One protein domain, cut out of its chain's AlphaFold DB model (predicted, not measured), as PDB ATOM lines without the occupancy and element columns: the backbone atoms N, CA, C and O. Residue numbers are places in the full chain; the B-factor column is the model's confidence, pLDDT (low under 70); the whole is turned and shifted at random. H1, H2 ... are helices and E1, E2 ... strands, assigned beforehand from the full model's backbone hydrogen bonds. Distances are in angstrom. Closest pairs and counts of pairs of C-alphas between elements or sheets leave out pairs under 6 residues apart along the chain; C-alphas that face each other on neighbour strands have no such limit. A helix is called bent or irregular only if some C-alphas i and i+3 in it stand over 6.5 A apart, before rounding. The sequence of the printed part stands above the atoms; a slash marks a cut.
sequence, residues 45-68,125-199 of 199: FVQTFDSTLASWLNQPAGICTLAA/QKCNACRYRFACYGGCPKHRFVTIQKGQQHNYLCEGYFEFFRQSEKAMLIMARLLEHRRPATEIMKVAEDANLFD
ATOM      1  N   PHE A  45      -1.380  17.814-113.771       97.19
ATOM      2  CA  PHE A  45      -2.055  18.382-114.938       97.19
ATOM      3  C   PHE A  45      -1.217  19.519-115.516       97.19
ATOM      4  O   PHE A  45      -1.064  20.579-114.904       97.19
ATOM      5  N   VAL A  46      -0.624  19.278-116.685       97.69
ATOM      6  CA  VAL A  46       0.185  20.269-117.396       97.69
ATOM      7  C   VAL A  46      -0.662  20.839-118.518       97.69
ATOM      8  O   VAL A  46      -0.962  20.159-119.497       97.69
ATOM      9  N   GLN A  47      -0.991  22.123-118.407       97.12
ATOM     10  CA  GLN A  47      -1.967  22.803-119.261       97.12
ATOM     11  C   GLN A  47      -1.738  22.595-120.772       97.12
ATOM     12  O   GLN A  47      -2.689  22.391-121.531       97.12
ATOM     13  N   THR A  48      -0.478  22.626-121.221       97.69
ATOM     14  CA  THR A  48      -0.108  22.374-122.623       97.69
ATOM     15  C   THR A  48      -0.378  20.929-123.037       97.69
ATOM     16  O   THR A  48      -0.863  20.704-124.143       97.69
ATOM     17  N   PHE A  49      -0.098  19.953-122.172       98.38
ATOM     18  CA  PHE A  49      -0.292  18.532-122.469       98.38
ATOM     19  C   PHE A  49      -1.778  18.184-122.483       98.38
ATOM     20  O   PHE A  49      -2.239  17.576-123.447       98.38
ATOM     21  N   ASP A  50      -2.539  18.679-121.508       98.06
ATOM     22  CA  ASP A  50      -3.991  18.488-121.450       98.06
ATOM     23  C   ASP A  50      -4.688  19.136-122.653       98.06
ATOM     24  O   ASP A  50      -5.537  18.521-123.296       98.06
ATOM     25  N   SER A  51      -4.277  20.353-123.032       98.00
ATOM     26  CA  SER A  51      -4.800  21.027-124.231       98.00
ATOM     27  C   SER A  51      -4.448  20.287-125.521       98.00
ATOM     28  O   SER A  51      -5.248  20.266-126.455       98.00
ATOM     29  N   THR A  52      -3.269  19.665-125.571       98.25
ATOM     30  CA  THR A  52      -2.852  18.841-126.709       98.25
ATOM     31  C   THR A  52      -3.705  17.579-126.790       98.25
ATOM     32  O   THR A  52      -4.241  17.276-127.852       98.25
ATOM     33  N   LEU A  53      -3.921  16.883-125.672       98.44
ATOM     34  CA  LEU A  53      -4.802  15.717-125.624       98.44
ATOM     35  C   LEU A  53      -6.242  16.074-126.025       98.44
ATOM     36  O   LEU A  53      -6.852  15.349-126.809       98.44
ATOM     37  N   ALA A  54      -6.758  17.219-125.565       98.06
ATOM     38  CA  ALA A  54      -8.066  17.730-125.975       98.06
ATOM     39  C   ALA A  54      -8.162  17.891-127.501       98.06
ATOM     40  O   ALA A  54      -9.125  17.418-128.103       98.06
ATOM     41  N   SER A  55      -7.137  18.455-128.152       97.69
ATOM     42  CA  SER A  55      -7.108  18.565-129.619       97.69
ATOM     43  C   SER A  55      -7.126  17.203-130.325       97.69
ATOM     44  O   SER A  55      -7.785  17.065-131.353       97.69
ATOM     45  N   TRP A  56      -6.457  16.181-129.777       97.94
ATOM     46  CA  TRP A  56      -6.506  14.810-130.314       97.94
ATOM     47  C   TRP A  56      -7.867  14.129-130.113       97.94
ATOM     48  O   TRP A  56      -8.224  13.253-130.893       97.94
ATOM     49  N   LEU A  57      -8.644  14.565-129.119       97.88
ATOM     50  CA  LEU A  57     -10.036  14.161-128.887       97.88
ATOM     51  C   LEU A  57     -11.053  15.018-129.662       97.88
ATOM     52  O   LEU A  57     -12.256  14.949-129.394       97.88
ATOM     53  N   ASN A  58     -10.584  15.868-130.584       96.19
ATOM     54  CA  ASN A  58     -11.404  16.839-131.312       96.19
ATOM     55  C   ASN A  58     -12.216  17.765-130.377       96.19
ATOM     56  O   ASN A  58     -13.321  18.197-130.705       96.19
ATOM     57  N   GLN A  59     -11.671  18.044-129.191       96.69
ATOM     58  CA  GLN A  59     -12.204  19.001-128.228       96.69
ATOM     59  C   GLN A  59     -11.445  20.333-128.329       96.69
ATOM     60  O   GLN A  59     -10.265  20.351-128.702       96.69
ATOM     61  N   PRO A  60     -12.083  21.462-127.973       92.88
ATOM     62  CA  PRO A  60     -11.393  22.741-127.876       92.88
ATOM     63  C   PRO A  60     -10.190  22.665-126.926       92.88
ATOM     64  O   PRO A  60     -10.278  22.101-125.836       92.88
ATOM     65  N   ALA A  61      -9.066  23.261-127.328       94.62
ATOM     66  CA  ALA A  61      -7.902  23.389-126.460       94.62
ATOM     67  C   ALA A  61      -8.227  24.257-125.231       94.62
ATOM     68  O   ALA A  61      -8.883  25.292-125.353       94.62
ATOM     69  N   GLY A  62      -7.703  23.881-124.061       92.62
ATOM     70  CA  GLY A  62      -7.892  24.627-122.812       92.62
ATOM     71  C   GLY A  62      -7.098  25.935-122.724       92.62
ATOM     72  O   GLY A  62      -7.261  26.685-121.765       92.62
ATOM     73  N   ILE A  63      -6.239  26.224-123.710       94.94
ATOM     74  CA  ILE A  63      -5.422  27.442-123.771       94.94
ATOM     75  C   ILE A  63      -5.641  28.216-125.061       94.94
ATOM     76  O   ILE A  63      -5.639  27.659-126.161       94.94
ATOM     77  N   CYS A  64      -5.733  29.540-124.931       95.31
ATOM     78  CA  CYS A  64      -6.010  30.442-126.048       95.31
ATOM     79  C   CYS A  64      -4.938  30.373-127.148       95.31
ATOM     80  O   CYS A  64      -5.228  30.613-128.321       95.31
ATOM     81  N   THR A  65      -3.699  30.003-126.813       95.44
ATOM     82  CA  THR A  65      -2.597  29.888-127.776       95.44
ATOM     83  C   THR A  65      -2.802  28.737-128.757       95.44
ATOM     84  O   THR A  65      -2.415  28.892-129.915       95.44
ATOM     85  N   LEU A  66      -3.502  27.670-128.358       96.06
ATOM     86  CA  LEU A  66      -3.801  26.485-129.176       96.06
ATOM     87  C   LEU A  66      -5.254  26.436-129.683       96.06
ATOM     88  O   LEU A  66      -5.605  25.538-130.436       96.06
ATOM     89  N   ALA A  67      -6.103  27.400-129.319       95.38
ATOM     90  CA  ALA A  67      -7.471  27.498-129.836       95.38
ATOM     91  C   ALA A  67      -7.525  27.898-131.328       95.38
ATOM     92  O   ALA A  67      -6.592  28.514-131.844       95.38
ATOM     93  N   ALA A  68      -8.628  27.614-132.025       95.25
ATOM     94  CA  ALA A  68      -8.806  28.030-133.423       95.25
ATOM     95  C   ALA A  68      -8.927  29.551-133.587       95.25
ATOM     96  O   ALA A  68      -8.423  30.132-134.552       95.25
ATOM     97  N   GLN A 125       0.603  29.797-145.831       93.94
ATOM     98  CA  GLN A 125       0.486  28.519-146.549       93.94
ATOM     99  C   GLN A 125       1.148  27.350-145.804       93.94
ATOM    100  O   GLN A 125       0.579  26.261-145.754       93.94
ATOM    101  N   LYS A 126       2.299  27.579-145.154       95.06
ATOM    102  CA  LYS A 126       2.990  26.555-144.354       95.06
ATOM    103  C   LYS A 126       2.131  26.085-143.177       95.06
ATOM    104  O   LYS A 126       2.060  24.889-142.916       95.06
ATOM    105  N   CYS A 127       1.461  27.000-142.476       96.94
ATOM    106  CA  CYS A 127       0.534  26.649-141.399       96.94
ATOM    107  C   CYS A 127      -0.717  25.939-141.931       96.94
ATOM    108  O   CYS A 127      -1.155  24.968-141.321       96.94
ATOM    109  N   ASN A 128      -1.269  26.385-143.065       96.06
ATOM    110  CA  ASN A 128      -2.452  25.766-143.668       96.06
ATOM    111  C   ASN A 128      -2.198  24.331-144.151       96.06
ATOM    112  O   ASN A 128      -3.093  23.498-144.028       96.06
ATOM    113  N   ALA A 129      -0.989  24.037-144.633       96.81
ATOM    114  CA  ALA A 129      -0.572  22.702-145.064       96.81
ATOM    115  C   ALA A 129      -0.014  21.818-143.926       96.81
ATOM    116  O   ALA A 129       0.315  20.654-144.150       96.81
ATOM    117  N   CYS A 130       0.138  22.346-142.707       98.06
ATOM    118  CA  CYS A 130       0.743  21.611-141.598       98.06
ATOM    119  C   CYS A 130      -0.216  20.555-141.029       98.06
ATOM    120  O   CYS A 130      -1.332  20.880-140.623       98.06
ATOM    121  N   ARG A 131       0.259  19.310-140.879       98.25
ATOM    122  CA  ARG A 131      -0.523  18.202-140.293       98.25
ATOM    123  C   ARG A 131      -1.008  18.465-138.865       98.25
ATOM    124  O   ARG A 131      -2.045  17.948-138.484       98.25
ATOM    125  N   TYR A 132      -0.292  19.285-138.091       98.44
ATOM    126  CA  TYR A 132      -0.651  19.629-136.708       98.44
ATOM    127  C   TYR A 132      -1.452  20.935-136.604       98.44
ATOM    128  O   TYR A 132      -1.604  21.485-135.513       98.44
ATOM    129  N   ARG A 133      -1.981  21.470-137.718       98.00
ATOM    130  CA  ARG A 133      -2.809  22.688-137.700       98.00
ATOM    131  C   ARG A 133      -3.988  22.567-136.735       98.00
ATOM    132  O   ARG A 133      -4.262  23.542-136.047       98.00
ATOM    133  N   PHE A 134      -4.627  21.400-136.659       97.19
ATOM    134  CA  PHE A 134      -5.783  21.146-135.788       97.19
ATOM    135  C   PHE A 134      -5.483  21.299-134.287       97.19
ATOM    136  O   PHE A 134      -6.400  21.538-133.518       97.19
ATOM    137  N   ALA A 135      -4.218  21.172-133.871       97.62
ATOM    138  CA  ALA A 135      -3.795  21.335-132.477       97.62
ATOM    139  C   ALA A 135      -3.036  22.647-132.226       97.62
ATOM    140  O   ALA A 135      -2.824  23.048-131.088       97.62
ATOM    141  N   CYS A 136      -2.580  23.311-133.292       97.94
ATOM    142  CA  CYS A 136      -1.705  24.478-133.207       97.94
ATOM    143  C   CYS A 136      -2.411  25.781-133.588       97.94
ATOM    144  O   CYS A 136      -2.191  26.812-132.955       97.94
ATOM    145  N   TYR A 137      -3.176  25.770-134.686       97.00
ATOM    146  CA  TYR A 137      -3.766  26.954-135.324       97.00
ATOM    147  C   TYR A 137      -2.791  28.138-135.464       97.00
ATOM    148  O   TYR A 137      -3.162  29.301-135.316       97.00
ATOM    149  N   GLY A 138      -1.510  27.845-135.729       96.38
ATOM    150  CA  GLY A 138      -0.438  28.838-135.875       96.38
ATOM    151  C   GLY A 138       0.017  29.510-134.572       96.38
ATOM    152  O   GLY A 138       0.688  30.546-134.631       96.38
ATOM    153  N   GLY A 139      -0.357  28.966-133.412       96.31
ATOM    154  CA  GLY A 139      -0.041  29.504-132.090       96.31
ATOM    155  C   GLY A 139      -0.617  30.906-131.850       96.31
ATOM    156  O   GLY A 139      -1.436  31.409-132.626       96.31
ATOM    157  N   CYS A 140      -0.150  31.570-130.788       95.31
ATOM    158  CA  CYS A 140      -0.518  32.957-130.486       95.31
ATOM    159  C   CYS A 140      -0.110  33.915-131.629       95.31
ATOM    160  O   CYS A 140       1.066  33.919-132.006       95.31
ATOM    161  N   PRO A 141      -1.023  34.763-132.145       93.12
ATOM    162  CA  PRO A 141      -0.692  35.771-133.151       93.12
ATOM    163  C   PRO A 141       0.414  36.752-132.741       93.12
ATOM    164  O   PRO A 141       1.217  37.118-133.593       93.12
ATOM    165  N   LYS A 142       0.559  37.082-131.446       91.12
ATOM    166  CA  LYS A 142       1.662  37.929-130.945       91.12
ATOM    167  C   LYS A 142       3.050  37.354-131.240       91.12
ATOM    168  O   LYS A 142       4.012  38.097-131.371       91.12
ATOM    169  N   HIS A 143       3.173  36.034-131.375       92.94
ATOM    170  CA  HIS A 143       4.447  35.393-131.708       92.94
ATOM    171  C   HIS A 143       4.679  35.289-133.224       92.94
ATOM    172  O   HIS A 143       5.680  34.711-133.643       92.94
ATOM    173  N   ARG A 144       3.779  35.813-134.072       92.38
ATOM    174  CA  ARG A 144       3.884  35.755-135.539       92.38
ATOM    175  C   ARG A 144       4.619  36.969-136.107       92.38
ATOM    176  O   ARG A 144       4.052  37.739-136.873       92.38
ATOM    177  N   PHE A 145       5.884  37.122-135.737       90.12
ATOM    178  CA  PHE A 145       6.740  38.224-136.198       90.12
ATOM    179  C   PHE A 145       7.898  37.763-137.102       90.12
ATOM    180  O   PHE A 145       8.631  38.587-137.645       90.12
ATOM    181  N   VAL A 146       8.075  36.447-137.298       89.81
ATOM    182  CA  VAL A 146       9.108  35.914-138.200       89.81
ATOM    183  C   VAL A 146       8.575  35.854-139.623       89.81
ATOM    184  O   VAL A 146       7.607  35.157-139.911       89.81
ATOM    185  N   THR A 147       9.251  36.519-140.551       87.81
ATOM    186  CA  THR A 147       8.882  36.499-141.971       87.81
ATOM    187  C   THR A 147       9.527  35.312-142.693       87.81
ATOM    188  O   THR A 147      10.749  35.278-142.830       87.81
ATOM    189  N   ILE A 148       8.721  34.365-143.195       85.12
ATOM    190  CA  ILE A 148       9.209  33.203-143.974       85.12
ATOM    191  C   ILE A 148       9.278  33.476-145.481       85.12
ATOM    192  O   ILE A 148      10.124  32.927-146.178       85.12
ATOM    193  N   GLN A 149       8.393  34.335-145.982       81.94
ATOM    194  CA  GLN A 149       8.349  34.860-147.349       81.94
ATOM    195  C   GLN A 149       7.773  36.276-147.282       81.94
ATOM    196  O   GLN A 149       7.145  36.627-146.283       81.94
ATOM    197  N   LYS A 150       7.967  37.105-148.314       76.94
ATOM    198  CA  LYS A 150       7.478  38.496-148.315       76.94
ATOM    199  C   LYS A 150       5.979  38.543-147.966       76.94
ATOM    200  O   LYS A 150       5.165  37.963-148.675       76.94
ATOM    201  N   GLY A 151       5.641  39.208-146.860       73.62
ATOM    202  CA  GLY A 151       4.264  39.340-146.361       73.62
ATOM    203  C   GLY A 151       3.696  38.116-145.629       73.62
ATOM    204  O   GLY A 151       2.570  38.175-145.150       73.62
ATOM    205  N   GLN A 152       4.448  37.020-145.499       84.81
ATOM    206  CA  GLN A 152       4.023  35.825-144.768       84.81
ATOM    207  C   GLN A 152       4.710  35.771-143.407       84.81
ATOM    208  O   GLN A 152       5.837  35.282-143.277       84.81
ATOM    209  N   GLN A 153       4.001  36.267-142.396       89.75
ATOM    210  CA  GLN A 153       4.425  36.131-141.011       89.75
ATOM    211  C   GLN A 153       4.203  34.713-140.497       89.75
ATOM    212  O   GLN A 153       3.304  33.990-140.934       89.75
ATOM    213  N   HIS A 154       5.043  34.301-139.562       93.75
ATOM    214  CA  HIS A 154       5.083  32.959-139.021       93.75
ATOM    215  C   HIS A 154       5.440  32.995-137.543       93.75
ATOM    216  O   HIS A 154       6.138  33.894-137.074       93.75
ATOM    217  N   ASN A 155       4.936  32.005-136.811       95.25
ATOM    218  CA  ASN A 155       5.165  31.903-135.382       95.25
ATOM    219  C   ASN A 155       6.651  31.631-135.106       95.25
ATOM    220  O   ASN A 155       7.195  30.645-135.605       95.25
ATOM    221  N   TYR A 156       7.283  32.479-134.297       95.19
ATOM    222  CA  TYR A 156       8.675  32.340-133.878       95.19
ATOM    223  C   TYR A 156       8.959  30.973-133.243       95.19
ATOM    224  O   TYR A 156       9.985  30.372-133.529       95.19
ATOM    225  N   LEU A 157       8.013  30.425-132.475       96.94
ATOM    226  CA  LEU A 157       8.131  29.130-131.796       96.94
ATOM    227  C   LEU A 157       7.644  27.944-132.647       96.94
ATOM    228  O   LEU A 157       7.497  26.839-132.128       96.94
ATOM    229  N   CYS A 158       7.371  28.139-133.945       97.62
ATOM    230  CA  CYS A 158       6.779  27.094-134.788       97.62
ATOM    231  C   CYS A 158       7.591  25.793-134.793       97.62
ATOM    232  O   CYS A 158       7.000  24.717-134.771       97.62
ATOM    233  N   GLU A 159       8.921  25.880-134.850       97.56
ATOM    234  CA  GLU A 159       9.787  24.694-134.864       97.56
ATOM    235  C   GLU A 159       9.649  23.882-133.569       97.56
ATOM    236  O   GLU A 159       9.496  22.664-133.626       97.56
ATOM    237  N   GLY A 160       9.594  24.560-132.418       98.19
ATOM    238  CA  GLY A 160       9.417  23.909-131.124       98.19
ATOM    239  C   GLY A 160       8.054  23.242-130.971       98.19
ATOM    240  O   GLY A 160       7.979  22.096-130.534       98.19
ATOM    241  N   TYR A 161       6.978  23.916-131.397       98.44
ATOM    242  CA  TYR A 161       5.642  23.311-131.413       98.44
ATOM    243  C   TYR A 161       5.576  22.089-132.324       98.44
ATOM    244  O   TYR A 161       5.021  21.065-131.936       98.44
ATOM    245  N   PHE A 162       6.136  22.189-133.533       98.50
ATOM    246  CA  PHE A 162       6.140  21.078-134.478       98.50
ATOM    247  C   PHE A 162       6.853  19.854-133.896       98.50
ATOM    248  O   PHE A 162       6.313  18.751-133.968       98.50
ATOM    249  N   GLU A 163       8.027  20.052-133.294       98.31
ATOM    250  CA  GLU A 163       8.784  18.962-132.681       98.31
ATOM    251  C   GLU A 163       8.049  18.352-131.487       98.31
ATOM    252  O   GLU A 163       7.955  17.131-131.395       98.31
ATOM    253  N   PHE A 164       7.461  19.180-130.618       98.50
ATOM    254  CA  PHE A 164       6.652  18.696-129.502       98.50
ATOM    255  C   PHE A 164       5.489  17.820-129.981       98.50
ATOM    256  O   PHE A 164       5.385  16.673-129.550       98.50
ATOM    257  N   PHE A 165       4.670  18.308-130.920       98.50
ATOM    258  CA  PHE A 165       3.532  17.541-131.430       98.50
ATOM    259  C   PHE A 165       3.964  16.234-132.089       98.50
ATOM    260  O   PHE A 165       3.336  15.204-131.852       98.50
ATOM    261  N   ARG A 166       5.056  16.256-132.864       97.94
ATOM    262  CA  ARG A 166       5.635  15.061-133.487       97.94
ATOM    263  C   ARG A 166       6.045  14.017-132.451       97.94
ATOM    264  O   ARG A 166       5.693  12.853-132.594       97.94
ATOM    265  N   GLN A 167       6.755  14.433-131.407       97.56
ATOM    266  CA  GLN A 167       7.255  13.542-130.354       97.56
ATOM    267  C   GLN A 167       6.140  13.040-129.426       97.56
ATOM    268  O   GLN A 167       6.228  11.929-128.911       97.56
ATOM    269  N   SER A 168       5.084  13.828-129.202       97.81
ATOM    270  CA  SER A 168       3.966  13.431-128.340       97.81
ATOM    271  C   SER A 168       2.886  12.617-129.059       97.81
ATOM    272  O   SER A 168       2.072  11.978-128.396       97.81
ATOM    273  N   GLU A 169       2.839  12.644-130.397       97.56
ATOM    274  CA  GLU A 169       1.714  12.145-131.206       97.56
ATOM    275  C   GLU A 169       1.300  10.712-130.862       97.56
ATOM    276  O   GLU A 169       0.115  10.449-130.657       97.56
ATOM    277  N   LYS A 170       2.259   9.786-130.747       96.94
ATOM    278  CA  LYS A 170       1.974   8.379-130.428       96.94
ATOM    279  C   LYS A 170       1.292   8.237-129.067       96.94
ATOM    280  O   LYS A 170       0.278   7.550-128.958       96.94
ATOM    281  N   ALA A 171       1.813   8.916-128.048       97.56
ATOM    282  CA  ALA A 171       1.237   8.897-126.710       97.56
ATOM    283  C   ALA A 171      -0.154   9.548-126.677       97.56
ATOM    284  O   ALA A 171      -1.075   8.983-126.089       97.56
ATOM    285  N   MET A 172      -0.334  10.682-127.364       98.00
ATOM    286  CA  MET A 172      -1.631  11.359-127.471       98.00
ATOM    287  C   MET A 172      -2.676  10.479-128.160       98.00
ATOM    288  O   MET A 172      -3.794  10.374-127.667       98.00
ATOM    289  N   LEU A 173      -2.314   9.781-129.241       97.75
ATOM    290  CA  LEU A 173      -3.207   8.837-129.924       97.75
ATOM    291  C   LEU A 173      -3.624   7.672-129.021       97.75
ATOM    292  O   LEU A 173      -4.781   7.259-129.052       97.75
ATOM    293  N   ILE A 174      -2.704   7.130-128.220       97.50
ATOM    294  CA  ILE A 174      -3.024   6.044-127.286       97.50
ATOM    295  C   ILE A 174      -3.948   6.557-126.174       97.50
ATOM    296  O   ILE A 174      -4.983   5.941-125.928       97.50
ATOM    297  N   MET A 175      -3.622   7.689-125.541       98.31
ATOM    298  CA  MET A 175      -4.470   8.293-124.505       98.31
ATOM    299  C   MET A 175      -5.860   8.656-125.038       98.31
ATOM    300  O   MET A 175      -6.854   8.365-124.377       98.31
ATOM    301  N   ALA A 176      -5.948   9.220-126.245       98.31
ATOM    302  CA  ALA A 176      -7.221   9.523-126.891       98.31
ATOM    303  C   ALA A 176      -8.060   8.252-127.090       98.31
ATOM    304  O   ALA A 176      -9.204   8.202-126.644       98.31
ATOM    305  N   ARG A 177      -7.469   7.179-127.639       98.12
ATOM    306  CA  ARG A 177      -8.157   5.886-127.811       98.12
ATOM    307  C   ARG A 177      -8.621   5.282-126.490       98.12
ATOM    308  O   ARG A 177      -9.706   4.706-126.446       98.12
ATOM    309  N   LEU A 178      -7.824   5.381-125.424       98.19
ATOM    310  CA  LEU A 178      -8.228   4.917-124.093       98.19
ATOM    311  C   LEU A 178      -9.502   5.641-123.645       98.19
ATOM    312  O   LEU A 178     -10.489   4.989-123.308       98.19
ATOM    313  N   LEU A 179      -9.506   6.971-123.724       98.06
ATOM    314  CA  LEU A 179     -10.638   7.798-123.307       98.06
ATOM    315  C   LEU A 179     -11.887   7.560-124.167       98.06
ATOM    316  O   LEU A 179     -12.982   7.429-123.619       98.06
ATOM    317  N   GLU A 180     -11.736   7.405-125.485       97.50
ATOM    318  CA  GLU A 180     -12.829   7.031-126.399       97.50
ATOM    319  C   GLU A 180     -13.484   5.694-126.013       97.50
ATOM    320  O   GLU A 180     -14.700   5.534-126.131       97.50
ATOM    321  N   HIS A 181     -12.704   4.753-125.474       97.62
ATOM    322  CA  HIS A 181     -13.185   3.460-124.975       97.62
ATOM    323  C   HIS A 181     -13.560   3.485-123.484       97.62
ATOM    324  O   HIS A 181     -13.722   2.429-122.872       97.62
ATOM    325  N   ARG A 182     -13.711   4.676-122.884       97.38
ATOM    326  CA  ARG A 182     -14.029   4.879-121.456       97.38
ATOM    327  C   ARG A 182     -13.017   4.239-120.500       97.38
ATOM    328  O   ARG A 182     -13.369   3.840-119.390       97.38
ATOM    329  N   ARG A 183     -11.760   4.146-120.925       97.94
ATOM    330  CA  ARG A 183     -10.630   3.712-120.100       97.94
ATOM    331  C   ARG A 183      -9.840   4.926-119.623       97.94
ATOM    332  O   ARG A 183      -9.767   5.927-120.338       97.94
ATOM    333  N   PRO A 184      -9.238   4.866-118.428       97.31
ATOM    334  CA  PRO A 184      -8.456   5.978-117.922       97.31
ATOM    335  C   PRO A 184      -7.177   6.164-118.752       97.31
ATOM    336  O   PRO A 184      -6.469   5.205-119.054       97.31
ATOM    337  N   ALA A 185      -6.849   7.420-119.071       97.56
ATOM    338  CA  ALA A 185      -5.620   7.762-119.791       97.56
ATOM    339  C   ALA A 185      -4.348   7.330-119.038       97.56
ATOM    340  O   ALA A 185      -3.320   7.116-119.670       97.56
ATOM    341  N   THR A 186      -4.428   7.142-117.713       97.69
ATOM    342  CA  THR A 186      -3.321   6.702-116.843       97.69
ATOM    343  C   THR A 186      -2.706   5.368-117.263       97.69
ATOM    344  O   THR A 186      -1.543   5.103-116.965       97.69
ATOM    345  N   GLU A 187      -3.438   4.534-118.003       96.88
ATOM    346  CA  GLU A 187      -2.907   3.274-118.518       96.88
ATOM    347  C   GLU A 187      -1.776   3.452-119.540       96.88
ATOM    348  O   GLU A 187      -1.013   2.509-119.759       96.88
ATOM    349  N   ILE A 188      -1.610   4.650-120.121       96.31
ATOM    350  CA  ILE A 188      -0.461   4.970-120.979       96.31
ATOM    351  C   ILE A 188       0.873   4.722-120.276       96.31
ATOM    352  O   ILE A 188       1.823   4.325-120.940       96.31
ATOM    353  N   MET A 189       0.941   4.901-118.951       95.56
ATOM    354  CA  MET A 189       2.178   4.730-118.189       95.56
ATOM    355  C   MET A 189       2.697   3.289-118.287       95.56
ATOM    356  O   MET A 189       3.887   3.094-118.488       95.56
ATOM    357  N   LYS A 190       1.802   2.288-118.301       91.62
ATOM    358  CA  LYS A 190       2.177   0.877-118.520       91.62
ATOM    359  C   LYS A 190       2.737   0.654-119.927       91.62
ATOM    360  O   LYS A 190       3.754   0.004-120.114       91.62
ATOM    361  N   VAL A 191       2.105   1.259-120.935       88.56
ATOM    362  CA  VAL A 191       2.589   1.186-122.326       88.56
ATOM    363  C   VAL A 191       3.940   1.890-122.483       88.56
ATOM    364  O   VAL A 191       4.766   1.461-123.281       88.56
ATOM    365  N   ALA A 192       4.168   2.968-121.732       84.38
ATOM    366  CA  ALA A 192       5.416   3.722-121.737       84.38
ATOM    367  C   ALA A 192       6.587   2.969-121.082       84.38
ATOM    368  O   ALA A 192       7.741   3.289-121.376       84.38
ATOM    369  N   GLU A 193       6.295   2.008-120.203       78.06
ATOM    370  CA  GLU A 193       7.266   1.072-119.626       78.06
ATOM    371  C   GLU A 193       7.613  -0.051-120.618       78.06
ATOM    372  O   GLU A 193       8.788  -0.368-120.795       78.06
ATOM    373  N   ASP A 194       6.604  -0.597-121.306       72.19
ATOM    374  CA  ASP A 194       6.743  -1.793-122.151       72.19
ATOM    375  C   ASP A 194       7.183  -1.508-123.599       72.19
ATOM    376  O   ASP A 194       7.698  -2.394-124.287       72.19
ATOM    377  N   ALA A 195       6.958  -0.294-124.107       72.50
ATOM    378  CA  ALA A 195       7.199   0.059-125.502       72.50
ATOM    379  C   ALA A 195       7.933   1.392-125.642       72.50
ATOM    380  O   ALA A 195       7.689   2.351-124.908       72.50
ATOM    381  N   ASN A 196       8.773   1.506-126.674       75.62
ATOM    382  CA  ASN A 196       9.385   2.789-126.973       75.62
ATOM    383  C   ASN A 196       8.357   3.736-127.612       75.62
ATOM    384  O   ASN A 196       7.947   3.587-128.770       75.62
ATOM    385  N   LEU A 197       7.873   4.696-126.822       82.62
ATOM    386  CA  LEU A 197       6.922   5.714-127.271       82.62
ATOM    387  C   LEU A 197       7.562   6.781-128.168       82.62
ATOM    388  O   LEU A 197       6.820   7.529-128.802       82.62
ATOM    389  N   PHE A 198       8.894   6.846-128.227       82.38
ATOM    390  CA  PHE A 198       9.633   7.975-128.799       82.38
ATOM    391  C   PHE A 198      10.673   7.577-129.859       82.38
ATOM    392  O   PHE A 198      11.544   8.395-130.160       82.38
ATOM    393  N   ASP A 199      10.582   6.351-130.386       63.84
ATOM    394  CA  ASP A 199      11.305   5.914-131.592       63.84
ATOM    395  C   ASP A 199      10.657   6.430-132.881       63.84
ATOM    396  O   ASP A 199       9.402   6.424-132.958       63.84
TER     397      ASP A 199
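This is residues 45 to 68 and 125 to 199 of the 199 residues of the protein "Putative arylsulfatase regulatory protein" of Vibrio sp. C7 (UniProt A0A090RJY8). A long helix, H4, bent into a wide V, makes the spine of this elongated domain, with H1 and the short H3 on the inside of the V. At one end of the spine is a small strand hairpin, E1 and E2; at the other, H5 folds back on the arm H4b. The printed part has 99 residues, with five named helices and two named strands in the order H1 H2 H3 E1 E2 H4 H5; the sheet E1 - E2 is antiparallel, and the class is mostly helix. It is only just compact, close to loose, with a radius of gyration of the C-alphas of 15.0 A and spans of 48 by 27 by 22 A.

Look first at E1, residues 146 to 149, and E2, residues 152 to 154, a hairpin of antiparallel strands at 142 degrees; N 154 and O 146 are 2.7 A apart and N 148 and O 152 are 3.0 A apart, both within hydrogen-bond range. H2, residues 125 to 128, and E2 are near each other, with 5 pairs of C-alphas within 10 A. Next find H4, residues 158 to 180, assigned as one helix by its hydrogen bonds but bent: C-alphas 167 and 170 are 7.4 A apart, and its arms H4a, residues 158 to 167, and H4b, residues 170 to 180, stand at a steep tilt of 65 degrees. H1, residues 47 to 56, touches H4b, closest at the C-alphas of Leu 53 and Met 172, 5.7 A; they run the same way at a steep tilt of 69.8 degrees, only just short of about perpendicular. H3, residues 133 to 136, touches H1, closest at the C-alphas of Ser 55 and Ala 135, 5.2 A. H3 and H4a are close but not clearly touching, with the C-alphas of Cys 136 and Tyr 161 closest at 7.7 A. H5, residues 185 to 194, makes a helical hairpin with H4b: they touch, closest at the C-alphas of Met 175 and Ala 185, 4.9 A, and run opposite ways at a steep tilt of 41 degrees. Every O i to N i+4 pair is within hydrogen-bond range in H1, H4a and H4b, against 3 of 6 in H5; H2 and H3 are too short for such a pair.

Find C-alpha 47 at (-1.967, 22.803, -119.261); from there H1 runs 14.4 A. H4a starts at C-alpha 158 (6.779, 27.094, -134.788) and spans 14.3 A, H4b 15.4 A. H5 spans 15.8 A and ends at C-alpha 194 (6.743, -1.793, -122.151).

The C-alphas of Lys 150 and Arg 183, the two farthest apart, are 48.3 A from each other. Residues 69 to 124 are not printed, and C-alphas 68 and 125 are 16.1 A apart across this cut. Of the links that are printed whole, none is long. The mean pLDDT of the printed part is 93.9, and residue 199 alone is under 70.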